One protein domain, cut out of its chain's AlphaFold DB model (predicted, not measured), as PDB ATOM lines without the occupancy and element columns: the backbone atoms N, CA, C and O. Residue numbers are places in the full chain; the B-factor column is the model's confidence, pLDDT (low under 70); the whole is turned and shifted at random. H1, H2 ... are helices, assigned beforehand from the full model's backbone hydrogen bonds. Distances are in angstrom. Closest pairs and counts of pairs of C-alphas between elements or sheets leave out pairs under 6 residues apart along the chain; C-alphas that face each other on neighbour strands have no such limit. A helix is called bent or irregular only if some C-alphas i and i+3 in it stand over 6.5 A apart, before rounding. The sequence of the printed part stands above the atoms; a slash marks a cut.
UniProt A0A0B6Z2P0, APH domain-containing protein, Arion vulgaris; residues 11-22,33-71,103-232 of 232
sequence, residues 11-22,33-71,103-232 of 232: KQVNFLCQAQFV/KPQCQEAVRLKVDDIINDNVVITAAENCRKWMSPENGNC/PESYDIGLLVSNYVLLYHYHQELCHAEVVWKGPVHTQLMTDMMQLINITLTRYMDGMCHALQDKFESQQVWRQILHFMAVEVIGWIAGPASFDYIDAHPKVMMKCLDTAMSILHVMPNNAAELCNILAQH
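What this domain is: This is residues 11 to 22, 33 to 71 and 103 to 232 of the 232 residues of the protein "APH domain-containing protein" of Arion vulgaris (UniProt A0A0B6Z2P0). A long helical hairpin, H5 with H4, makes one side of the domain and most of its length, while H6 runs slantwise through the core with H8 beside it, opposite in direction. H1, H2 and H3 cover the side away from H5, H9 packs on H5 and H8, and residues 161 to 166 of H5 stick out at one end. The printed part has 181 residues with nine named helices, H1 to H9 in order, and no named strand: all helix. It is compact, with a radius of gyration of the C-alphas of 16.6 A, and only just elongated, spanning 52 by 35 by 27 A.

Where its parts are: H5, residues 134 to 166, is the longest at 45.7 A, from C-alpha 134 at (216.267, 155.424, 65.047) to C-alpha 166 at (222.295, 174.651, 106.113). It is irregular, with C-alphas 162 and 165 9.5 A apart, and has a kink of 52 degrees near residue 160. H4 is residues 106 to 127, 32.4 A; H6 169 to 189, 30.0 A; H8 201 to 217, 24.1 A. The shorter helices are H1, residues 11 to 21, beginning at (196.874, 159.661, 108.003), H2, 38 to 48, H3, 51 to 63, H7, 195 to 198, and H9, 222 to 231.

How they stand to each other: H5 and H4 form a hairpin at a shallow tilt of 16 degrees, opposite ways; their closest C-alphas, Cys 126 and Gly 134, are 4.8 A apart. H6, a hub with H8, touches H4 at a steep tilt of 54 degrees, with residues 175 to 184 alone, closest at the C-alphas of Gly 109 and Met 180, 4.3 A. H6 touches H8 at a shallow tilt of 28 degrees, opposite ways, with the C-alphas of Ala 181 and Ala 211 4.5 A apart. H2, H6 and H8 form an up and down bundle, each running against the one before, though H2 and H6 only just touch, with 3 pairs of C-alphas within 8 A. H3 touches H6, C-alphas Ala 56 and His 178 5.9 A apart, and H1 touches H3, Phe 21 to Ala 57, 5.8 A between C-alphas. H9 touches H5, C-alphas Asn 149 and Ala 222 5.3 A apart, while H7 and H8 touch only at the corner, and only just, with 3 pairs. Every O i to N i+4 pair is within hydrogen-bond range in H1, H2, H3, H4, H6, H8 and H9; H5 has 27 of 29, and H7 is too short for such a pair.

The domain as a whole: The farthest C-alphas, Glu 67 and Val 131, are 53.5 A apart. Residues 23 to 32 and 72 to 102 are not printed, with C-alpha gaps of 16.1 A and 6.1 A. Of the links printed whole, H4 to H5 is short and the others are tight. Mean pLDDT of the printed part is 90.9, under 70 at residues 12 to 13, 22 and 129 to 134.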
ATOM      1  N   LYS A  11     197.573 160.673 108.804       70.12
ATOM      2  CA  LYS A  11     196.874 159.661 108.003       70.12
ATOM      3  C   LYS A  11     197.155 159.793 106.503       70.12
ATOM      4  O   LYS A  11     197.343 158.770 105.858       70.12
ATOM      5  N   GLN A  12     197.207 161.013 105.964       69.88
ATOM      6  CA  GLN A  12     197.472 161.248 104.542       69.88
ATOM      7  C   GLN A  12     198.941 160.971 104.211       69.88
ATOM      8  O   GLN A  12     199.223 160.252 103.259       69.88
ATOM      9  N   VAL A  13     199.872 161.452 105.045       69.31
ATOM     10  CA  VAL A  13     201.306 161.169 104.865       69.31
ATOM     11  C   VAL A  13     201.577 159.670 104.954       69.31
ATOM     12  O   VAL A  13     202.230 159.116 104.078       69.31
ATOM     13  N   ASN A  14     201.015 158.983 105.952       72.75
ATOM     14  CA  ASN A  14     201.171 157.535 106.072       72.75
ATOM     15  C   ASN A  14     200.559 156.782 104.890       72.75
ATOM     16  O   ASN A  14     201.164 155.823 104.424       72.75
ATOM     17  N   PHE A  15     199.393 157.204 104.392       75.38
ATOM     18  CA  PHE A  15     198.778 156.597 103.213       75.38
ATOM     19  C   PHE A  15     199.676 156.723 101.975       75.38
ATOM     20  O   PHE A  15     199.939 155.717 101.321       75.38
ATOM     21  N   LEU A  16     200.191 157.925 101.695       75.44
ATOM     22  CA  LEU A  16     201.055 158.186 100.539       75.44
ATOM     23  C   LEU A  16     202.394 157.450 100.660       75.44
ATOM     24  O   LEU A  16     202.791 156.742  99.740       75.44
ATOM     25  N   CYS A  17     203.037 157.498 101.829       74.00
ATOM     26  CA  CYS A  17     204.268 156.748 102.080       74.00
ATOM     27  C   CYS A  17     204.062 155.233 101.962       74.00
ATOM     28  O   CYS A  17     204.941 154.530 101.471       74.00
ATOM     29  N   GLN A  18     202.912 154.711 102.404       71.62
ATOM     30  CA  GLN A  18     202.583 153.301 102.210       71.62
ATOM     31  C   GLN A  18     202.353 152.972 100.737       71.62
ATOM     32  O   GLN A  18     202.806 151.928 100.280       71.62
ATOM     33  N   ALA A  19     201.663 153.836  99.996       70.00
ATOM     34  CA  ALA A  19     201.414 153.633  98.577       70.00
ATOM     35  C   ALA A  19     202.707 153.638  97.747       70.00
ATOM     36  O   ALA A  19     202.840 152.791  96.872       70.00
ATOM     37  N   GLN A  20     203.651 154.528  98.064       70.19
ATOM     38  CA  GLN A  20     204.878 154.744  97.289       70.19
ATOM     39  C   GLN A  20     206.030 153.812  97.700       70.19
ATOM     40  O   GLN A  20     206.692 153.238  96.844       70.19
ATOM     41  N   PHE A  21     206.255 153.592  99.002       72.50
ATOM     42  CA  PHE A  21     207.471 152.907  99.488       72.50
ATOM     43  C   PHE A  21     207.225 151.567 100.180       72.50
ATOM     44  O   PHE A  21     208.173 150.939 100.643       72.50
ATOM     45  N   VAL A  22     205.968 151.140 100.321       66.12
ATOM     46  CA  VAL A  22     205.633 149.877 101.001       66.12
ATOM     47  C   VAL A  22     204.891 148.946 100.060       66.12
ATOM     48  O   VAL A  22     205.353 147.840  99.812       66.12
ATOM     49  N   LYS A  33     200.069 143.861  88.561       84.94
ATOM     50  CA  LYS A  33     200.232 143.782  87.102       84.94
ATOM     51  C   LYS A  33     200.116 142.329  86.623       84.94
ATOM     52  O   LYS A  33     201.129 141.706  86.270       84.94
ATOM     53  N   PRO A  34     198.896 141.748  86.587       83.62
ATOM     54  CA  PRO A  34     198.651 140.364  86.160       83.62
ATOM     55  C   PRO A  34     199.049 140.078  84.697       83.62
ATOM     56  O   PRO A  34     199.246 138.920  84.326       83.62
ATOM     57  N   GLN A  35     199.253 141.117  83.895       84.38
ATOM     58  CA  GLN A  35     199.737 141.077  82.516       84.38
ATOM     59  C   GLN A  35     201.269 141.157  82.372       84.38
ATOM     60  O   GLN A  35     201.781 140.951  81.275       84.38
ATOM     61  N   CYS A  36     202.006 141.472  83.446       87.12
ATOM     62  CA  CYS A  36     203.465 141.584  83.401       87.12
ATOM     63  C   CYS A  36     204.113 140.231  83.061       87.12
ATOM     64  O   CYS A  36     203.684 139.185  83.554       87.12
ATOM     65  N   GLN A  37     205.144 140.243  82.211       91.94
ATOM     66  CA  GLN A  37     205.833 139.020  81.797       91.94
ATOM     67  C   GLN A  37     206.538 138.339  82.975       91.94
ATOM     68  O   GLN A  37     207.133 139.002  83.825       91.94
ATOM     69  N   GLU A  38     206.542 137.003  82.984       93.19
ATOM     70  CA  GLU A  38     207.073 136.227  84.114       93.19
ATOM     71  C   GLU A  38     208.556 136.506  84.389       93.19
ATOM     72  O   GLU A  38     208.958 136.572  85.542       93.19
ATOM     73  N   ALA A  39     209.364 136.755  83.353       94.94
ATOM     74  CA  ALA A  39     210.775 137.101  83.532       94.94
ATOM     75  C   ALA A  39     210.972 138.395  84.347       94.94
ATOM     76  O   ALA A  39     211.850 138.451  85.203       94.94
ATOM     77  N   VAL A  40     210.129 139.409  84.118       95.00
ATOM     78  CA  VAL A  40     210.161 140.657  84.895       95.00
ATOM     79  C   VAL A  40     209.698 140.395  86.323       95.00
ATOM     80  O   VAL A  40     210.314 140.890  87.257       95.00
ATOM     81  N   ARG A  41     208.653 139.582  86.515       92.38
ATOM     82  CA  ARG A  41     208.168 139.235  87.859       92.38
ATOM     83  C   ARG A  41     209.223 138.540  88.697       92.38
ATOM     84  O   ARG A  41     209.463 138.985  89.806       92.38
ATOM     85  N   LEU A  42     209.880 137.522  88.142       94.25
ATOM     86  CA  LEU A  42     210.964 136.814  88.825       94.25
ATOM     87  C   LEU A  42     212.081 137.779  89.231       94.25
ATOM     88  O   LEU A  42     212.548 137.744  90.364       94.25
ATOM     89  N   LYS A  43     212.449 138.705  88.338       95.75
ATOM     90  CA  LYS A  43     213.425 139.750  88.653       95.75
ATOM     91  C   LYS A  43     212.946 140.668  89.783       95.75
ATOM     92  O   LYS A  43     213.746 141.028  90.640       95.75
ATOM     93  N   VAL A  44     211.671 141.054  89.796       94.56
ATOM     94  CA  VAL A  44     211.095 141.854  90.887       94.56
ATOM     95  C   VAL A  44     211.078 141.065  92.196       94.56
ATOM     96  O   VAL A  44     211.460 141.637  93.212       94.56
ATOM     97  N   ASP A  45     210.719 139.774  92.191       93.31
ATOM     98  CA  ASP A  45     210.771 138.926  93.391       93.31
ATOM     99  C   ASP A  45     212.181 138.915  93.994       93.31
ATOM    100  O   ASP A  45     212.331 139.056  95.207       93.31
ATOM    101  N   ASP A  46     213.216 138.793  93.161       94.81
ATOM    102  CA  ASP A  46     214.607 138.835  93.616       94.81
ATOM    103  C   ASP A  46     214.955 140.209  94.217       94.81
ATOM    104  O   ASP A  46     215.533 140.294  95.301       94.81
ATOM    105  N   ILE A  47     214.550 141.296  93.550       95.00
ATOM    106  CA  ILE A  47     214.842 142.682  93.951       95.00
ATOM    107  C   ILE A  47     214.182 143.056  95.276       95.00
ATOM    108  O   ILE A  47     214.832 143.657  96.129       95.00
ATOM    109  N   ILE A  48     212.905 142.721  95.485       91.50
ATOM    110  CA  ILE A  48     212.201 143.108  96.723       91.50
ATOM    111  C   ILE A  48     212.742 142.380  97.959       91.50
ATOM    112  O   ILE A  48     212.509 142.823  99.082       91.50
ATOM    113  N   ASN A  49     213.465 141.276  97.753       92.44
ATOM    114  CA  ASN A  49     214.144 140.525  98.802       92.44
ATOM    115  C   ASN A  49     215.619 140.940  98.975       92.44
ATOM    116  O   ASN A  49     216.291 140.428  99.872       92.44
ATOM    117  N   ASP A  50     216.136 141.862  98.156       95.38
ATOM    118  CA  ASP A  50     217.503 142.360  98.284       95.38
ATOM    119  C   ASP A  50     217.634 143.319  99.481       95.38
ATOM    120  O   ASP A  50     216.898 144.300  99.628       95.38
ATOM    121  N   ASN A  51     218.623 143.060 100.343       96.00
ATOM    122  CA  ASN A  51     218.874 143.848 101.550       96.00
ATOM    123  C   ASN A  51     219.125 145.335 101.266       96.00
ATOM    124  O   ASN A  51     218.765 146.185 102.087       96.00
ATOM    125  N   VAL A  52     219.755 145.667 100.136       96.56
ATOM    126  CA  VAL A  52     220.034 147.056  99.760       96.56
ATOM    127  C   VAL A  52     218.733 147.774  99.415       96.56
ATOM    128  O   VAL A  52     218.536 148.906  99.855       96.56
ATOM    129  N   VAL A  53     217.810 147.106  98.719       95.62
ATOM    130  CA  VAL A  53     216.492 147.658  98.367       95.62
ATOM    131  C   VAL A  53     215.627 147.832  99.610       95.62
ATOM    132  O   VAL A  53     215.056 148.904  99.810       95.62
ATOM    133  N   ILE A  54     215.588 146.828 100.492       93.62
ATOM    134  CA  ILE A  54     214.861 146.900 101.769       93.62
ATOM    135  C   ILE A  54     215.371 148.088 102.596       93.62
ATOM    136  O   ILE A  54     214.592 148.946 103.012       93.62
ATOM    137  N   THR A  55     216.692 148.195 102.765       95.06
ATOM    138  CA  THR A  55     217.321 149.306 103.497       95.06
ATOM    139  C   THR A  55     217.001 150.653 102.844       95.06
ATOM    140  O   THR A  55     216.720 151.639 103.531       95.06
ATOM    141  N   ALA A  56     217.026 150.715 101.511       95.88
ATOM    142  CA  ALA A  56     216.731 151.928 100.771       95.88
ATOM    143  C   ALA A  56     215.283 152.394 100.964       95.88
ATOM    144  O   ALA A  56     215.045 153.575 101.234       95.88
ATOM    145  N   ALA A  57     214.328 151.470 100.889       93.19
ATOM    146  CA  ALA A  57     212.914 151.738 101.103       93.19
ATOM    147  C   ALA A  57     212.622 152.192 102.541       93.19
ATOM    148  O   ALA A  57     211.877 153.152 102.760       93.19
ATOM    149  N   GLU A  58     213.256 151.563 103.533       92.12
ATOM    150  CA  GLU A  58     213.139 151.971 104.933       92.12
ATOM    151  C   GLU A  58     213.683 153.381 105.175       92.12
ATOM    152  O   GLU A  58     213.047 154.171 105.882       92.12
ATOM    153  N   ASN A  59     214.815 153.723 104.553       93.94
ATOM    154  CA  ASN A  59     215.375 155.072 104.596       93.94
ATOM    155  C   ASN A  59     214.430 156.095 103.957       93.94
ATOM    156  O   ASN A  59     214.134 157.113 104.587       93.94
ATOM    157  N   CYS A  60     213.891 155.806 102.766       93.69
ATOM    158  CA  CYS A  60     212.904 156.659 102.094       93.69
ATOM    159  C   CYS A  60     211.687 156.908 102.991       93.69
ATOM    160  O   CYS A  60     211.317 158.056 103.241       93.69
ATOM    161  N   ARG A  61     211.122 155.843 103.573       89.69
ATOM    162  CA  ARG A  61     209.998 155.933 104.515       89.69
ATOM    163  C   ARG A  61     210.339 156.786 105.736       89.69
ATOM    164  O   ARG A  61     209.507 157.573 106.183       89.69
ATOM    165  N   LYS A  62     211.546 156.632 106.290       90.31
ATOM    166  CA  LYS A  62     212.007 157.416 107.439       90.31
ATOM    167  C   LYS A  62     212.120 158.897 107.088       90.31
ATOM    168  O   LYS A  62     211.620 159.719 107.846       90.31
ATOM    169  N   TRP A  63     212.744 159.249 105.965       91.25
ATOM    170  CA  TRP A  63     212.906 160.649 105.549       91.25
ATOM    171  C   TRP A  63     211.582 161.326 105.203       91.25
ATOM    172  O   TRP A  63     211.423 162.517 105.445       91.25
ATOM    173  N   MET A  64     210.618 160.562 104.698       88.25
ATOM    174  CA  MET A  64     209.269 161.044 104.406       88.25
ATOM    175  C   MET A  64     208.375 161.171 105.643       88.25
ATOM    176  O   MET A  64     207.223 161.595 105.524       88.25
ATOM    177  N   SER A  65     208.858 160.800 106.832       84.38
ATOM    178  CA  SER A  65     208.075 160.992 108.047       84.38
ATOM    179  C   SER A  65     207.869 162.493 108.317       84.38
ATOM    180  O   SER A  65     208.776 163.296 108.073       84.38
ATOM    181  N   PRO A  66     206.713 162.902 108.878       77.38
ATOM    182  CA  PRO A  66     206.439 164.312 109.167       77.38
ATOM    183  C   PRO A  66     207.491 164.995 110.055       77.38
ATOM    184  O   PRO A  66     207.643 166.213 110.011       77.38
ATOM    185  N   GLU A  67     208.204 164.217 110.871       81.31
ATOM    186  CA  GLU A  67     209.240 164.700 111.790       81.31
ATOM    187  C   GLU A  67     210.565 165.021 111.085       81.31
ATOM    188  O   GLU A  67     211.330 165.839 111.589       81.31
ATOM    189  N   ASN A  68     210.816 164.408 109.924       83.94
ATOM    190  CA  ASN A  68     212.058 164.547 109.159       83.94
ATOM    191  C   ASN A  68     211.918 165.454 107.924       83.94
ATOM    192  O   ASN A  68     212.896 165.667 107.211       83.94
ATOM    193  N   GLY A  69     210.718 165.979 107.654       81.38
ATOM    194  CA  GLY A  69     210.479 166.865 106.520       81.38
ATOM    195  C   GLY A  69     210.965 168.296 106.771       81.38
ATOM    196  O   GLY A  69     210.662 168.906 107.801       81.38
ATOM    197  N   ASN A  70     211.674 168.856 105.791       83.69
ATOM    198  CA  ASN A  70     212.328 170.164 105.891       83.69
ATOM    199  C   ASN A  70     211.696 171.232 104.992       83.69
ATOM    200  O   ASN A  70     211.897 172.426 105.227       83.69
ATOM    201  N   CYS A  71     210.913 170.832 103.986       88.94
ATOM    202  CA  CYS A  71     210.303 171.745 103.025       88.94
ATOM    203  C   CYS A  71     208.881 171.314 102.636       88.94
ATOM    204  O   CYS A  71     208.403 170.255 103.041       88.94
ATOM    205  N   PRO A 103     211.164 165.805 102.627       92.19
ATOM    206  CA  PRO A 103     212.555 166.090 102.322       92.19
ATOM    207  C   PRO A 103     212.672 166.758 100.950       92.19
ATOM    208  O   PRO A 103     212.033 166.353  99.981       92.19
ATOM    209  N   GLU A 104     213.540 167.757 100.863       93.19
ATOM    210  CA  GLU A 104     213.814 168.546  99.658       93.19
ATOM    211  C   GLU A 104     214.318 167.709  98.473       93.19
ATOM    212  O   GLU A 104     214.219 168.112  97.320       93.19
ATOM    213  N   SER A 105     214.834 166.513  98.729       96.12
ATOM    214  CA  SER A 105     215.281 165.576  97.702       96.12
ATOM    215  C   SER A 105     214.147 164.866  96.957       96.12
ATOM    216  O   SER A 105     214.404 164.302  95.897       96.12
ATOM    217  N   TYR A 106     212.931 164.802  97.520       95.94
ATOM    218  CA  TYR A 106     211.910 163.857  97.053       95.94
ATOM    219  C   TYR A 106     211.422 164.152  95.633       95.94
ATOM    220  O   TYR A 106     211.554 163.303  94.753       95.94
ATOM    221  N   ASP A 107     210.922 165.367  95.397       96.38
ATOM    222  CA  ASP A 107     210.364 165.755  94.097       96.38
ATOM    223  C   ASP A 107     211.396 165.635  92.969       96.38
ATOM    224  O   ASP A 107     211.067 165.232  91.857       96.38
ATOM    225  N   ILE A 108     212.666 165.930  93.263       97.31
ATOM    226  CA  ILE A 108     213.762 165.782  92.301       97.31
ATOM    227  C   ILE A 108     214.066 164.308  92.035       97.31
ATOM    228  O   ILE A 108     214.251 163.932  90.881       97.31
ATOM    229  N   GLY A 109     214.084 163.459  93.067       97.62
ATOM    230  CA  GLY A 109     214.239 162.013  92.893       97.62
ATOM    231  C   GLY A 109     213.140 161.409  92.013       97.62
ATOM    232  O   GLY A 109     213.442 160.633  91.107       97.62
ATOM    233  N   LEU A 110     211.886 161.817  92.228       96.00
ATOM    234  CA  LEU A 110     210.733 161.363  91.445       96.00
ATOM    235  C   LEU A 110     210.736 161.903  90.003       96.00
ATOM    236  O   LEU A 110     210.451 161.168  89.058       96.00
ATOM    237  N   LEU A 111     211.108 163.165  89.799       96.81
ATOM    238  CA  LEU A 111     211.220 163.723  88.451       96.81
ATOM    239  C   LEU A 111     212.326 163.021  87.650       96.81
ATOM    240  O   LEU A 111     212.141 162.666  86.487       96.81
ATOM    241  N   VAL A 112     213.477 162.782  88.283       98.06
ATOM    242  CA  VAL A 112     214.617 162.129  87.631       98.06
ATOM    243  C   VAL A 112     214.343 160.647  87.371       98.06
ATOM    244  O   VAL A 112     214.762 160.148  86.328       98.06
ATOM    245  N   SER A 113     213.584 159.944  88.224       97.38
ATOM    246  CA  SER A 113     213.186 158.556  87.937       97.38
ATOM    247  C   SER A 113     212.388 158.453  86.636       97.38
ATOM    248  O   SER A 113     212.635 157.552  85.838       97.38
ATOM    249  N   ASN A 114     211.525 159.429  86.349       96.38
ATOM    250  CA  ASN A 114     210.792 159.499  85.086       96.38
ATOM    251  C   ASN A 114     211.722 159.711  83.877       96.38
ATOM    252  O   ASN A 114     211.518 159.094  82.831       96.38
ATOM    253  N   TYR A 115     212.785 160.514  84.013       97.75
ATOM    254  CA  TYR A 115     213.805 160.631  82.961       97.75
ATOM    255  C   TYR A 115     214.554 159.313  82.726       97.75
ATOM    256  O   TYR A 115     214.837 158.974  81.577       97.75
ATOM    257  N   VAL A 116     214.843 158.542  83.783       97.81
ATOM    258  CA  VAL A 116     215.467 157.209  83.674       97.81
ATOM    259  C   VAL A 116     214.551 156.232  82.928       97.81
ATOM    260  O   VAL A 116     215.010 155.523  82.031       97.81
ATOM    261  N   LEU A 117     213.253 156.217  83.255       97.00
ATOM    262  CA  LEU A 117     212.251 155.398  82.560       97.00
ATOM    263  C   LEU A 117     212.198 155.739  81.060       97.00
ATOM    264  O   LEU A 117     212.286 154.847  80.214       97.00
ATOM    265  N   LEU A 118     212.126 157.031  80.717       96.50
ATOM    266  CA  LEU A 118     212.111 157.492  79.325       96.50
ATOM    267  C   LEU A 118     213.420 157.213  78.578       96.50
ATOM    268  O   LEU A 118     213.385 156.885  77.391       96.50
ATOM    269  N   TYR A 119     214.569 157.313  79.251       97.25
ATOM    270  CA  TYR A 119     215.863 156.984  78.658       97.25
ATOM    271  C   TYR A 119     215.889 155.530  78.167       97.25
ATOM    272  O   TYR A 119     216.139 155.290  76.983       97.25
ATOM    273  N   HIS A 120     215.559 154.564  79.031       96.81
ATOM    274  CA  HIS A 120     215.566 153.149  78.643       96.81
ATOM    275  C   HIS A 120     214.448 152.809  77.654       96.81
ATOM    276  O   HIS A 120     214.648 151.960  76.781       96.81
ATOM    277  N   TYR A 121     213.304 153.497  77.724       95.12
ATOM    278  CA  TYR A 121     212.255 153.374  76.714       95.12
ATOM    279  C   TYR A 121     212.773 153.740  75.318       95.12
ATOM    280  O   TYR A 121     212.660 152.951  74.377       95.12
ATOM    281  N   HIS A 122     213.407 154.905  75.177       93.81
ATOM    282  CA  HIS A 122     213.971 155.328  73.897       93.81
ATOM    283  C   HIS A 122     215.162 154.477  73.458       93.81
ATOM    284  O   HIS A 122     215.303 154.221  72.266       93.81
ATOM    285  N   GLN A 123     215.954 153.964  74.396       93.00
ATOM    286  CA  GLN A 123     217.025 153.020  74.095       93.00
ATOM    287  C   GLN A 123     216.513 151.722  73.467       93.00
ATOM    288  O   GLN A 123     217.081 151.258  72.481       93.00
ATOM    289  N   GLU A 124     215.428 151.143  73.983       91.25
ATOM    290  CA  GLU A 124     214.836 149.953  73.361       91.25
ATOM    291  C   GLU A 124     214.260 150.276  71.976       91.25
ATOM    292  O   GLU A 124     214.443 149.504  71.036       91.25
ATOM    293  N   LEU A 125     213.619 151.438  71.810       89.12
ATOM    294  CA  LEU A 125     213.084 151.856  70.511       89.12
ATOM    295  C   LEU A 125     214.167 152.156  69.465       89.12
ATOM    296  O   LEU A 125     213.904 151.991  68.276       89.12
ATOM    297  N   CYS A 126     215.373 152.564  69.874       85.31
ATOM    298  CA  CYS A 126     216.528 152.667  68.975       85.31
ATOM    299  C   CYS A 126     216.938 151.309  68.396       85.31
ATOM    300  O   CYS A 126     217.394 151.247  67.256       85.31
ATOM    301  N   HIS A 127     216.811 150.239  69.186       79.38
ATOM    302  CA  HIS A 127     217.222 148.888  68.802       79.38
ATOM    303  C   HIS A 127     216.115 148.094  68.103       79.38
ATOM    304  O   HIS A 127     216.409 147.160  67.358       79.38
ATOM    305  N   ALA A 128     214.847 148.445  68.325       74.62
ATOM    306  CA  ALA A 128     213.739 147.893  67.562       74.62
ATOM    307  C   ALA A 128     213.855 148.364  66.100       74.62
ATOM    308  O   ALA A 128     213.891 149.564  65.841       74.62
ATOM    309  N   GLU A 129     213.916 147.428  65.148       54.81
ATOM    310  CA  GLU A 129     214.195 147.617  63.709       54.81
ATOM    311  C   GLU A 129     213.129 148.429  62.926       54.81
ATOM    312  O   GLU A 129     212.799 148.139  61.776       54.81
ATOM    313  N   VAL A 130     212.560 149.483  63.510       59.25
ATOM    314  CA  VAL A 130     211.698 150.434  62.812       59.25
ATOM    315  C   VAL A 130     212.594 151.487  62.156       59.25
ATOM    316  O   VAL A 130     212.858 152.559  62.703       59.25
ATOM    317  N   VAL A 131     213.041 151.149  60.942       54.44
ATOM    318  CA  VAL A 131     213.994 151.835  60.033       54.44
ATOM    319  C   VAL A 131     213.844 153.369  59.919       54.44
ATOM    320  O   VAL A 131     214.770 154.049  59.489       54.44
ATOM    321  N   TRP A 132     212.720 153.953  60.343       55.25
ATOM    322  CA  TRP A 132     212.396 155.368  60.132       55.25
ATOM    323  C   TRP A 132     212.460 156.259  61.384       55.25
ATOM    324  O   TRP A 132     212.250 157.465  61.259       55.25
ATOM    325  N   LYS A 133     212.746 155.720  62.582       60.09
ATOM    326  CA  LYS A 133     212.751 156.514  63.837       60.09
ATOM    327  C   LYS A 133     214.031 156.432  64.681       60.09
ATOM    328  O   LYS A 133     214.146 157.178  65.651       60.09
ATOM    329  N   GLY A 134     215.010 155.607  64.300       64.56
ATOM    330  CA  GLY A 134     216.267 155.424  65.047       64.56
ATOM    331  C   GLY A 134     217.007 156.728  65.413       64.56
ATOM    332  O   GLY A 134     217.335 156.915  66.587       64.56
ATOM    333  N   PRO A 135     217.208 157.683  64.476       74.88
ATOM    334  CA  PRO A 135     217.884 158.948  64.786       74.88
ATOM    335  C   PRO A 135     217.144 159.810  65.817       74.88
ATOM    336  O   PRO A 135     217.776 160.464  66.641       74.88
ATOM    337  N   VAL A 136     215.806 159.785  65.809       86.62
ATOM    338  CA  VAL A 136     214.980 160.559  66.750       86.62
ATOM    339  C   VAL A 136     215.115 159.998  68.160       86.62
ATOM    340  O   VAL A 136     215.330 160.753  69.100       86.62
ATOM    341  N   HIS A 137     215.042 158.676  68.318       90.62
ATOM    342  CA  HIS A 137     215.182 158.049  69.632       90.62
ATOM    343  C   HIS A 137     216.601 158.183  70.196       90.62
ATOM    344  O   HIS A 137     216.749 158.410  71.393       90.62
ATOM    345  N   THR A 138     217.628 158.164  69.342       91.19
ATOM    346  CA  THR A 138     219.020 158.407  69.765       91.19
ATOM    347  C   THR A 138     219.185 159.825  70.316       91.19
ATOM    348  O   THR A 138     219.810 160.028  71.361       91.19
ATOM    349  N   GLN A 139     218.582 160.811  69.642       93.38
ATOM    350  CA  GLN A 139     218.563 162.185  70.133       93.38
ATOM    351  C   GLN A 139     217.794 162.284  71.454       93.38
ATOM    352  O   GLN A 139     218.321 162.841  72.408       93.38
ATOM    353  N   LEU A 140     216.610 161.672  71.554       93.88
ATOM    354  CA  LEU A 140     215.811 161.693  72.782       93.88
ATOM    355  C   LEU A 140     216.536 161.039  73.967       93.88
ATOM    356  O   LEU A 140     216.467 161.566  75.070       93.88
ATOM    357  N   MET A 141     217.278 159.945  73.765       94.38
ATOM    358  CA  MET A 141     218.135 159.375  74.814       94.38
ATOM    359  C   MET A 141     219.195 160.373  75.285       94.38
ATOM    360  O   MET A 141     219.391 160.555  76.487       94.38
ATOM    361  N   THR A 142     219.867 161.025  74.333       95.19
ATOM    362  CA  THR A 142     220.887 162.038  74.625       95.19
ATOM    363  C   THR A 142     220.277 163.205  75.399       95.19
ATOM    364  O   THR A 142     220.841 163.642  76.402       95.19
ATOM    365  N   ASP A 143     219.094 163.657  74.987       96.12
ATOM    366  CA  ASP A 143     218.348 164.722  75.648       96.12
ATOM    367  C   ASP A 143     217.934 164.310  77.067       96.12
ATOM    368  O   ASP A 143     218.075 165.107  77.990       96.12
ATOM    369  N   MET A 144     217.506 163.059  77.292       96.56
ATOM    370  CA  MET A 144     217.195 162.563  78.641       96.56
ATOM    371  C   MET A 144     218.429 162.580  79.550       96.56
ATOM    372  O   MET A 144     218.344 163.060  80.679       96.56
ATOM    373  N   MET A 145     219.598 162.138  79.071       96.62
ATOM    374  CA  MET A 145     220.842 162.218  79.856       96.62
ATOM    375  C   MET A 145     221.218 163.670  80.178       96.62
ATOM    376  O   MET A 145     221.625 163.982  81.300       96.62
ATOM    377  N   GLN A 146     221.048 164.581  79.217       97.31
ATOM    378  CA  GLN A 146     221.274 166.008  79.437       97.31
ATOM    379  C   GLN A 146     220.293 166.589  80.457       97.31
ATOM    380  O   GLN A 146     220.719 167.344  81.330       97.31
ATOM    381  N   LEU A 147     219.010 166.224  80.394       96.81
ATOM    382  CA  LEU A 147     218.000 166.657  81.357       96.81
ATOM    383  C   LEU A 147     218.320 166.167  82.766       96.81
ATOM    384  O   LEU A 147     218.248 166.970  83.695       96.81
ATOM    385  N   ILE A 148     218.736 164.908  82.933       98.00
ATOM    386  CA  ILE A 148     219.188 164.369  84.225       98.00
ATOM    387  C   ILE A 148     220.349 165.210  84.759       98.00
ATOM    388  O   ILE A 148     220.278 165.722  85.877       98.00
ATOM    389  N   ASN A 149     221.388 165.411  83.945       97.50
ATOM    390  CA  ASN A 149     222.582 166.141  84.357       97.50
ATOM    391  C   ASN A 149     222.270 167.603  84.718       97.50
ATOM    392  O   ASN A 149     222.598 168.065  85.807       97.50
ATOM    393  N   ILE A 150     221.565 168.324  83.842       97.44
ATOM    394  CA  ILE A 150     221.204 169.729  84.058       97.44
ATOM    395  C   ILE A 150     220.299 169.880  85.280       97.44
ATOM    396  O   ILE A 150     220.530 170.787  86.079       97.44
ATOM    397  N   THR A 151     219.286 169.021  85.431       97.31
ATOM    398  CA  THR A 151     218.343 169.083  86.558       97.31
ATOM    399  C   THR A 151     219.085 168.904  87.871       97.31
ATOM    400  O   THR A 151     218.972 169.747  88.757       97.31
ATOM    401  N   LEU A 152     219.895 167.851  87.975       98.12
ATOM    402  CA  LEU A 152     220.627 167.527  89.189       98.12
ATOM    403  C   LEU A 152     221.682 168.583  89.522       98.12
ATOM    404  O   LEU A 152     221.694 169.087  90.642       98.12
ATOM    405  N   THR A 153     222.523 168.976  88.563       97.19
ATOM    406  CA  THR A 153     223.556 169.994  88.798       97.19
ATOM    407  C   THR A 153     222.936 171.331  89.185       97.19
ATOM    408  O   THR A 153     223.305 171.894  90.212       97.19
ATOM    409  N   ARG A 154     221.942 171.828  88.434       97.50
ATOM    410  CA  ARG A 154     221.315 173.122  88.750       97.50
ATOM    411  C   ARG A 154     220.565 173.102  90.072       97.50
ATOM    412  O   ARG A 154     220.592 174.105  90.781       97.50
ATOM    413  N   TYR A 155     219.896 171.996  90.393       97.44
ATOM    414  CA  TYR A 155     219.215 171.853  91.671       97.44
ATOM    415  C   TYR A 155     220.212 171.900  92.830       97.44
ATOM    416  O   TYR A 155     220.060 172.719  93.734       97.44
ATOM    417  N   MET A 156     221.265 171.080  92.769       97.25
ATOM    418  CA  MET A 156     222.284 171.024  93.816       97.25
ATOM    419  C   MET A 156     223.013 172.362  93.971       97.25
ATOM    420  O   MET A 156     223.133 172.851  95.091       97.25
ATOM    421  N   ASP A 157     223.430 172.999  92.874       96.94
ATOM    422  CA  ASP A 157     224.101 174.304  92.907       96.94
ATOM    423  C   ASP A 157     223.185 175.403  93.457       96.94
ATOM    424  O   ASP A 157     223.593 176.206  94.301       96.94
ATOM    425  N   GLY A 158     221.925 175.424  93.014       96.69
ATOM    426  CA  GLY A 158     220.926 176.388  93.467       96.69
ATOM    427  C   GLY A 158     220.634 176.258  94.960       96.69
ATOM    428  O   GLY A 158     220.610 177.264  95.671       96.69
ATOM    429  N   MET A 159     220.476 175.028  95.453       95.56
ATOM    430  CA  MET A 159     220.242 174.755  96.872       95.56
ATOM    431  C   MET A 159     221.472 175.074  97.726       95.56
ATOM    432  O   MET A 159     221.335 175.762  98.738       95.56
ATOM    433  N   CYS A 160     222.674 174.681  97.286       95.56
ATOM    434  CA  CYS A 160     223.935 175.070  97.925       95.56
ATOM    435  C   CYS A 160     224.053 176.595  98.051       95.56
ATOM    436  O   CYS A 160     224.426 177.105  99.105       95.56
ATOM    437  N   HIS A 161     223.707 177.339  96.998       96.00
ATOM    438  CA  HIS A 161     223.771 178.798  97.014       96.00
ATOM    439  C   HIS A 161     222.718 179.427  97.940       96.00
ATOM    440  O   HIS A 161     223.032 180.343  98.703       96.00
ATOM    441  N   ALA A 162     221.476 178.942  97.882       94.19
ATOM    442  CA  ALA A 162     220.352 179.515  98.618       94.19
ATOM    443  C   ALA A 162     220.402 179.225 100.126       94.19
ATOM    444  O   ALA A 162     220.011 180.070 100.933       94.19
ATOM    445  N   LEU A 163     220.857 178.031 100.509       92.56
ATOM    446  CA  LEU A 163     220.832 177.552 101.892       92.56
ATOM    447  C   LEU A 163     222.210 177.542 102.563       92.56
ATOM    448  O   LEU A 163     222.265 177.487 103.791       92.56
ATOM    449  N   GLN A 164     223.293 177.650 101.789       93.06
ATOM    450  CA  GLN A 164     224.669 177.750 102.280       93.06
ATOM    451  C   GLN A 164     225.020 176.606 103.250       93.06
ATOM    452  O   GLN A 164     224.874 175.435 102.910       93.06
ATOM    453  N   ASP A 165     225.458 176.937 104.464       90.50
ATOM    454  CA  ASP A 165     225.863 176.014 105.527       90.50
ATOM    455  C   ASP A 165     224.724 175.136 106.066       90.50
ATOM    456  O   ASP A 165     224.972 174.189 106.803       90.50
ATOM    457  N   LYS A 166     223.472 175.425 105.695       88.50
ATOM    458  CA  LYS A 166     222.295 174.651 106.113       88.50
ATOM    459  C   LYS A 166     221.953 173.509 105.163       88.50
ATOM    460  O   LYS A 166     221.010 172.772 105.440       88.50
ATOM    461  N   PHE A 167     222.652 173.395 104.033       93.06
ATOM    462  CA  PHE A 167     222.385 172.380 103.024       93.06
ATOM    463  C   PHE A 167     223.430 171.272 103.049       93.06
ATOM    464  O   PHE A 167     224.556 171.427 102.578       93.06
ATOM    465  N   GLU A 168     223.014 170.119 103.560       94.69
ATOM    466  CA  GLU A 168     223.815 168.898 103.609       94.69
ATOM    467  C   GLU A 168     223.829 168.224 102.228       94.69
ATOM    468  O   GLU A 168     223.145 167.229 101.983       94.69
ATOM    469  N   SER A 169     224.595 168.789 101.290       95.12
ATOM    470  CA  SER A 169     224.575 168.403  99.869       95.12
ATOM    471  C   SER A 169     224.799 166.906  99.634       95.12
ATOM    472  O   SER A 169     224.092 166.293  98.838       95.12
ATOM    473  N   GLN A 170     225.724 166.285 100.368       95.56
ATOM    474  CA  GLN A 170     225.993 164.847 100.270       95.56
ATOM    475  C   GLN A 170     224.815 163.998 100.757       95.56
ATOM    476  O   GLN A 170     224.488 162.970 100.161       95.56
ATOM    477  N   GLN A 171     224.140 164.435 101.823       95.31
ATOM    478  CA  GLN A 171     222.947 163.758 102.313       95.31
ATOM    479  C   GLN A 171     221.807 163.878 101.301       95.31
ATOM    480  O   GLN A 171     221.188 162.870 100.971       95.31
ATOM    481  N   VAL A 172     221.551 165.079 100.786       96.44
ATOM    482  CA  VAL A 172     220.470 165.338  99.823       96.44
ATOM    483  C   VAL A 172     220.710 164.570  98.529       96.44
ATOM    484  O   VAL A 172     219.800 163.915  98.029       96.44
ATOM    485  N   TRP A 173     221.949 164.557  98.034       97.88
ATOM    486  CA  TRP A 173     222.350 163.748  96.887       97.88
ATOM    487  C   TRP A 173     222.047 162.261  97.103       97.88
ATOM    488  O   TRP A 173     221.377 161.622  96.292       97.88
ATOM    489  N   ARG A 174     222.457 161.717  98.254       97.56
ATOM    490  CA  ARG A 174     222.154 160.333  98.629       97.56
ATOM    491  C   ARG A 174     220.650 160.076  98.681       97.56
ATOM    492  O   ARG A 174     220.213 159.028  98.212       97.56
ATOM    493  N   GLN A 175     219.866 160.994  99.242       97.38
ATOM    494  CA  GLN A 175     218.412 160.861  99.307       97.38
ATOM    495  C   GLN A 175     217.777 160.854  97.912       97.38
ATOM    496  O   GLN A 175     216.937 159.998  97.654       97.38
ATOM    497  N   ILE A 176     218.213 161.736  97.001       98.31
ATOM    498  CA  ILE A 176     217.749 161.768  95.603       98.31
ATOM    499  C   ILE A 176     217.933 160.395  94.952       98.31
ATOM    500  O   ILE A 176     216.989 159.870  94.368       98.31
ATOM    501  N   LEU A 177     219.116 159.785  95.094       98.44
ATOM    502  CA  LEU A 177     219.414 158.483  94.489       98.44
ATOM    503  C   LEU A 177     218.534 157.355  95.034       98.44
ATOM    504  O   LEU A 177     218.051 156.526  94.266       98.44
ATOM    505  N   HIS A 178     218.295 157.346  96.347       97.62
ATOM    506  CA  HIS A 178     217.411 156.371  96.982       97.62
ATOM    507  C   HIS A 178     215.969 156.528  96.505       97.62
ATOM    508  O   HIS A 178     215.373 155.546  96.073       97.62
ATOM    509  N   PHE A 179     215.425 157.750  96.550       97.50
ATOM    510  CA  PHE A 179     214.067 158.007  96.081       97.50
ATOM    511  C   PHE A 179     213.923 157.635  94.614       97.50
ATOM    512  O   PHE A 179     213.029 156.877  94.272       97.50
ATOM    513  N   MET A 180     214.847 158.075  93.762       97.69
ATOM    514  CA  MET A 180     214.826 157.754  92.340       97.69
ATOM    515  C   MET A 180     214.799 156.240  92.092       97.69
ATOM    516  O   MET A 180     213.932 155.763  91.366       97.69
ATOM    517  N   ALA A 181     215.722 155.476  92.684       98.00
ATOM    518  CA  ALA A 181     215.806 154.037  92.441       98.00
ATOM    519  C   ALA A 181     214.603 153.272  93.015       98.00
ATOM    520  O   ALA A 181     214.061 152.392  92.346       98.00
ATOM    521  N   VAL A 182     214.152 153.630  94.222       96.25
ATOM    522  CA  VAL A 182     212.962 153.026  94.838       96.25
ATOM    523  C   VAL A 182     211.704 153.348  94.030       96.25
ATOM    524  O   VAL A 182     210.886 152.459  93.831       96.25
ATOM    525  N   GLU A 183     211.567 154.569  93.510       95.06
ATOM    526  CA  GLU A 183     210.453 154.952  92.637       95.06
ATOM    527  C   GLU A 183     210.508 154.196  91.302       95.06
ATOM    528  O   GLU A 183     209.484 153.679  90.875       95.06
ATOM    529  N   VAL A 184     211.678 154.029  90.662       96.62
ATOM    530  CA  VAL A 184     211.798 153.195  89.441       96.62
ATOM    531  C   VAL A 184     211.292 151.770  89.691       96.62
ATOM    532  O   VAL A 184     210.498 151.252  88.904       96.62
ATOM    533  N   ILE A 185     211.711 151.144  90.797       95.81
ATOM    534  CA  ILE A 185     211.215 149.816  91.190       95.81
ATOM    535  C   ILE A 185     209.706 149.884  91.457       95.81
ATOM    536  O   ILE A 185     208.957 149.022  90.999       95.81
ATOM    537  N   GLY A 186     209.251 150.934  92.141       92.88
ATOM    538  CA  GLY A 186     207.855 151.175  92.483       92.88
ATOM    539  C   GLY A 186     206.930 151.286  91.272       92.88
ATOM    540  O   GLY A 186     205.863 150.676  91.270       92.88
ATOM    541  N   TRP A 187     207.354 151.976  90.214       92.06
ATOM    542  CA  TRP A 187     206.606 152.097  88.959       92.06
ATOM    543  C   TRP A 187     206.473 150.771  88.213       92.06
ATOM    544  O   TRP A 187     205.506 150.567  87.483       92.06
ATOM    545  N   ILE A 188     207.421 149.850  88.385       93.50
ATOM    546  CA  ILE A 188     207.405 148.548  87.706       93.50
ATOM    547  C   ILE A 188     206.636 147.514  88.530       93.50
ATOM    548  O   ILE A 188     205.801 146.798  87.982       93.50
ATOM    549  N   ALA A 189     206.898 147.453  89.835       91.56
ATOM    550  CA  ALA A 189     206.336 146.459  90.743       91.56
ATOM    551  C   ALA A 189     204.966 146.852  91.316       91.56
ATOM    552  O   ALA A 189     204.208 145.986  91.739       91.56
ATOM    553  N   GLY A 190     204.664 148.148  91.382       88.25
ATOM    554  CA  GLY A 190     203.479 148.688  92.038       88.25
ATOM    555  C   GLY A 190     202.223 148.742  91.160       88.25
ATOM    556  O   GLY A 190     202.238 148.343  89.998       88.25
ATOM    557  N   PRO A 191     201.112 149.259  91.717       83.38
ATOM    558  CA  PRO A 191     199.825 149.381  91.022       83.38
ATOM    559  C   PRO A 191     199.785 150.475  89.957       83.38
ATOM    560  O   PRO A 191     198.893 150.459  89.115       83.38
ATOM    561  N   ALA A 192     200.699 151.441  90.013       84.25
ATOM    562  CA  ALA A 192     200.737 152.525  89.051       84.25
ATOM    563  C   ALA A 192     201.374 152.051  87.732       84.25
ATOM    564  O   ALA A 192     202.318 151.256  87.723       84.25
ATOM    565  N   SER A 193     200.831 152.518  86.613       81.88
ATOM    566  CA  SER A 193     201.173 152.036  85.276       81.88
ATOM    567  C   SER A 193     201.500 153.197  84.353       81.88
ATOM    568  O   SER A 193     200.734 154.152  84.270       81.88
ATOM    569  N   PHE A 194     202.584 153.055  83.599       87.31
ATOM    570  CA  PHE A 194     202.845 153.870  82.422       87.31
ATOM    571  C   PHE A 194     202.716 152.980  81.197       87.31
ATOM    572  O   PHE A 194     203.495 152.038  81.055       87.31
ATOM    573  N   ASP A 195     201.788 153.284  80.291       86.38
ATOM    574  CA  ASP A 195     201.531 152.455  79.102       86.38
ATOM    575  C   ASP A 195     202.806 152.190  78.280       86.38
ATOM    576  O   ASP A 195     203.017 151.089  77.765       86.38
ATOM    577  N   TYR A 196     203.702 153.183  78.205       87.00
ATOM    578  CA  TYR A 196     204.969 153.085  77.475       87.00
ATOM    579  C   TYR A 196     206.020 152.198  78.167       87.00
ATOM    580  O   TYR A 196     206.937 151.719  77.504       87.00
ATOM    581  N   ILE A 197     205.892 151.936  79.468       92.00
ATOM    582  CA  ILE A 197     206.733 150.973  80.196       92.00
ATOM    583  C   ILE A 197     206.062 149.604  80.223       92.00
ATOM    584  O   ILE A 197     206.703 148.602  79.909       92.00
ATOM    585  N   ASP A 198     204.764 149.562  80.529       89.44
ATOM    586  CA  ASP A 198     203.991 148.338  80.741       89.44
ATOM    587  C   ASP A 198     203.944 147.429  79.506       89.44
ATOM    588  O   ASP A 198     203.957 146.202  79.628       89.44
ATOM    589  N   ALA A 199     203.993 148.018  78.309       89.38
ATOM    590  CA  ALA A 199     204.071 147.285  77.048       89.38
ATOM    591  C   ALA A 199     205.491 146.794  76.675       89.38
ATOM    592  O   ALA A 199     205.640 146.056  75.699       89.38
ATOM    593  N   HIS A 200     206.537 147.174  77.422       92.81
ATOM    594  CA  HIS A 200     207.942 146.964  77.049       92.81
ATOM    595  C   HIS A 200     208.768 146.253  78.148       92.81
ATOM    596  O   HIS A 200     209.582 146.869  78.835       92.81
ATOM    597  N   PRO A 201     208.670 144.916  78.270       94.25
ATOM    598  CA  PRO A 201     209.354 144.128  79.305       94.25
ATOM    599  C   PRO A 201     210.879 144.292  79.341       94.25
ATOM    600  O   PRO A 201     211.476 144.326  80.411       94.25
ATOM    601  N   LYS A 202     211.532 144.431  78.182       94.62
ATOM    602  CA  LYS A 202     212.983 144.683  78.121       94.62
ATOM    603  C   LYS A 202     213.365 146.035  78.723       94.62
ATOM    604  O   LYS A 202     214.412 146.135  79.355       94.62
ATOM    605  N   VAL A 203     212.511 147.049  78.554       95.62
ATOM    606  CA  VAL A 203     212.691 148.366  79.179       95.62
ATOM    607  C   VAL A 203     212.592 148.216  80.691       95.62
ATOM    608  O   VAL A 203     213.488 148.672  81.390       95.62
ATOM    609  N   MET A 204     211.583 147.491  81.191       96.56
ATOM    610  CA  MET A 204     211.462 147.209  82.625       96.56
ATOM    611  C   MET A 204     212.716 146.538  83.189       96.56
ATOM    612  O   MET A 204     213.225 146.980  84.213       96.56
ATOM    613  N   MET A 205     213.241 145.508  82.516       97.31
ATOM    614  CA  MET A 205     214.456 144.813  82.962       97.31
ATOM    615  C   MET A 205     215.644 145.773  83.091       97.31
ATOM    616  O   MET A 205     216.272 145.813  84.145       97.31
ATOM    617  N   LYS A 206     215.894 146.608  82.074       97.31
ATOM    618  CA  LYS A 206     216.966 147.616  82.106       97.31
ATOM    619  C   LYS A 206     216.761 148.648  83.213       97.31
ATOM    620  O   LYS A 206     217.699 148.975  83.927       97.31
ATOM    621  N   CYS A 207     215.534 149.138  83.395       97.94
ATOM    622  CA  CYS A 207     215.201 150.060  84.480       97.94
ATOM    623  C   CYS A 207     215.476 149.442  85.861       97.94
ATOM    624  O   CYS A 207     216.050 150.108  86.720       97.94
ATOM    625  N   LEU A 208     215.109 148.172  86.064       97.81
ATOM    626  CA  LEU A 208     215.392 147.437  87.296       97.81
ATOM    627  C   LEU A 208     216.903 147.243  87.509       97.81
ATOM    628  O   LEU A 208     217.395 147.485  88.609       97.81
ATOM    629  N   ASP A 209     217.653 146.868  86.470       98.25
ATOM    630  CA  ASP A 209     219.112 146.702  86.544       98.25
ATOM    631  C   ASP A 209     219.835 148.029  86.832       98.25
ATOM    632  O   ASP A 209     220.749 148.078  87.666       98.25
ATOM    633  N   THR A 210     219.380 149.132  86.231       98.44
ATOM    634  CA  THR A 210     219.863 150.486  86.529       98.44
ATOM    635  C   THR A 210     219.550 150.884  87.971       98.44
ATOM    636  O   THR A 210     220.449 151.347  88.674       98.44
ATOM    637  N   ALA A 211     218.321 150.669  88.454       98.25
ATOM    638  CA  ALA A 211     217.942 150.983  89.835       98.25
ATOM    639  C   ALA A 211     218.798 150.211  90.852       98.25
ATOM    640  O   ALA A 211     219.327 150.806  91.793       98.25
ATOM    641  N   MET A 212     219.016 148.914  90.619       98.25
ATOM    642  CA  MET A 212     219.902 148.092  91.446       98.25
ATOM    643  C   MET A 212     221.346 148.593  91.407       98.25
ATOM    644  O   MET A 212     221.977 148.756  92.451       98.25
ATOM    645  N   SER A 213     221.865 148.907  90.219       98.31
ATOM    646  CA  SER A 213     223.227 149.432  90.060       98.31
ATOM    647  C   SER A 213     223.417 150.748  90.818       98.31
ATOM    648  O   SER A 213     224.429 150.930  91.490       98.31
ATOM    649  N   ILE A 214     222.424 151.640  90.780       98.25
ATOM    650  CA  ILE A 214     222.441 152.903  91.529       98.25
ATOM    651  C   ILE A 214     222.484 152.645  93.034       98.25
ATOM    652  O   ILE A 214     223.291 153.265  93.723       98.25
ATOM    653  N   LEU A 215     221.659 151.729  93.545       97.81
ATOM    654  CA  LEU A 215     221.597 151.428  94.976       97.81
ATOM    655  C   LEU A 215     222.862 150.731  95.500       97.81
ATOM    656  O   LEU A 215     223.270 150.984  96.632       97.81
ATOM    657  N   HIS A 216     223.509 149.890  94.688       97.06
ATOM    658  CA  HIS A 216     224.761 149.228  95.068       97.06
ATOM    659  C   HIS A 216     225.990 150.133  94.941       97.06
ATOM    660  O   HIS A 216     226.873 150.077  95.796       97.06
ATOM    661  N   VAL A 217     226.075 150.934  93.875       96.88
ATOM    662  CA  VAL A 217     227.261 151.756  93.574       96.88
ATOM    663  C   VAL A 217     227.192 153.116  94.258       96.88
ATOM    664  O   VAL A 217     228.219 153.603  94.721       96.88
ATOM    665  N   MET A 218     225.999 153.713  94.348       96.50
ATOM    666  CA  MET A 218     225.759 155.054  94.886       96.50
ATOM    667  C   MET A 218     226.657 156.115  94.219       96.50
ATOM    668  O   MET A 218     227.603 156.590  94.848       96.50
ATOM    669  N   PRO A 219     226.388 156.494  92.949       96.75
ATOM    670  CA  PRO A 219     227.227 157.445  92.212       96.75
ATOM    671  C   PRO A 219     227.382 158.761  92.981       96.75
ATOM    672  O   PRO A 219     226.443 159.201  93.632       96.75
ATOM    673  N   ASN A 220     228.532 159.428  92.886       95.81
ATOM    674  CA  ASN A 220     228.828 160.639  93.669       95.81
ATOM    675  C   ASN A 220     228.390 161.942  92.989       95.81
ATOM    676  O   ASN A 220     228.426 163.011  93.597       95.81
ATOM    677  N   ASN A 221     228.035 161.881  91.708       95.81
ATOM    678  CA  ASN A 221     227.626 163.031  90.910       95.81
ATOM    679  C   ASN A 221     226.784 162.587  89.703       95.81
ATOM    680  O   ASN A 221     226.667 161.398  89.394       95.81
ATOM    681  N   ALA A 222     226.193 163.558  89.007       96.44
ATOM    682  CA  ALA A 222     225.303 163.296  87.881       96.44
ATOM    683  C   ALA A 222     226.008 162.632  86.683       96.44
ATOM    684  O   ALA A 222     225.375 161.856  85.969       96.44
ATOM    685  N   ALA A 223     227.308 162.874  86.486       95.88
ATOM    686  CA  ALA A 223     228.073 162.226  85.423       95.88
ATOM    687  C   ALA A 223     228.268 160.727  85.702       95.88
ATOM    688  O   ALA A 223     228.050 159.904  84.817       95.88
ATOM    689  N   GLU A 224     228.603 160.356  86.941       97.38
ATOM    690  CA  GLU A 224     228.671 158.954  87.369       97.38
ATOM    691  C   GLU A 224     227.310 158.256  87.250       97.38
ATOM    692  O   GLU A 224     227.251 157.127  86.769       97.38
ATOM    693  N   LEU A 225     226.212 158.938  87.601       97.62
ATOM    694  CA  LEU A 225     224.861 158.414  87.381       97.62
ATOM    695  C   LEU A 225     224.593 158.160  85.888       97.62
ATOM    696  O   LEU A 225     224.148 157.079  85.518       97.62
ATOM    697  N   CYS A 226     224.910 159.123  85.022       96.44
ATOM    698  CA  CYS A 226     224.759 158.973  83.573       96.44
ATOM    699  C   CYS A 226     225.603 157.814  83.014       96.44
ATOM    700  O   CYS A 226     225.158 157.119  82.105       96.44
ATOM    701  N   ASN A 227     226.790 157.568  83.575       97.19
ATOM    702  CA  ASN A 227     227.616 156.422  83.198       97.19
ATOM    703  C   ASN A 227     226.959 155.088  83.574       97.19
ATOM    704  O   ASN A 227     227.059 154.146  82.795       97.19
ATOM    705  N   ILE A 228     226.271 155.005  84.721       97.12
ATOM    706  CA  ILE A 228     225.496 153.810  85.096       97.12
ATOM    707  C   ILE A 228     224.362 153.579  84.090       97.12
ATOM    708  O   ILE A 228     224.202 152.463  83.609       97.12
ATOM    709  N   LEU A 229     223.619 154.626  83.713       95.38
ATOM    710  CA  LEU A 229     222.554 154.517  82.704       95.38
ATOM    711  C   LEU A 229     223.080 154.018  81.351       95.38
ATOM    712  O   LEU A 229     222.399 153.268  80.664       95.38
ATOM    713  N   ALA A 230     224.284 154.429  80.951       93.94
ATOM    714  CA  ALA A 230     224.879 154.030  79.677       93.94
ATOM    715  C   ALA A 230     225.362 152.565  79.642       93.94
ATOM    716  O   ALA A 230     225.634 152.046  78.561       93.94
ATOM    717  N   GLN A 231     225.496 151.905  80.798       93.69
ATOM    718  CA  GLN A 231     225.936 150.506  80.892       93.69
ATOM    719  C   GLN A 231     224.819 149.495  80.614       93.69
ATOM    720  O   GLN A 231     225.125 148.341  80.311       93.69
ATOM    721  N   HIS A 232     223.557 149.923  80.706       86.69
ATOM    722  CA  HIS A 232     222.362 149.085  80.573       86.69
ATOM    723  C   HIS A 232     221.520 149.533  79.394       86.69
ATOM    724  O   HIS A 232     221.015 148.658  78.653       86.69
TER     725      HIS A 232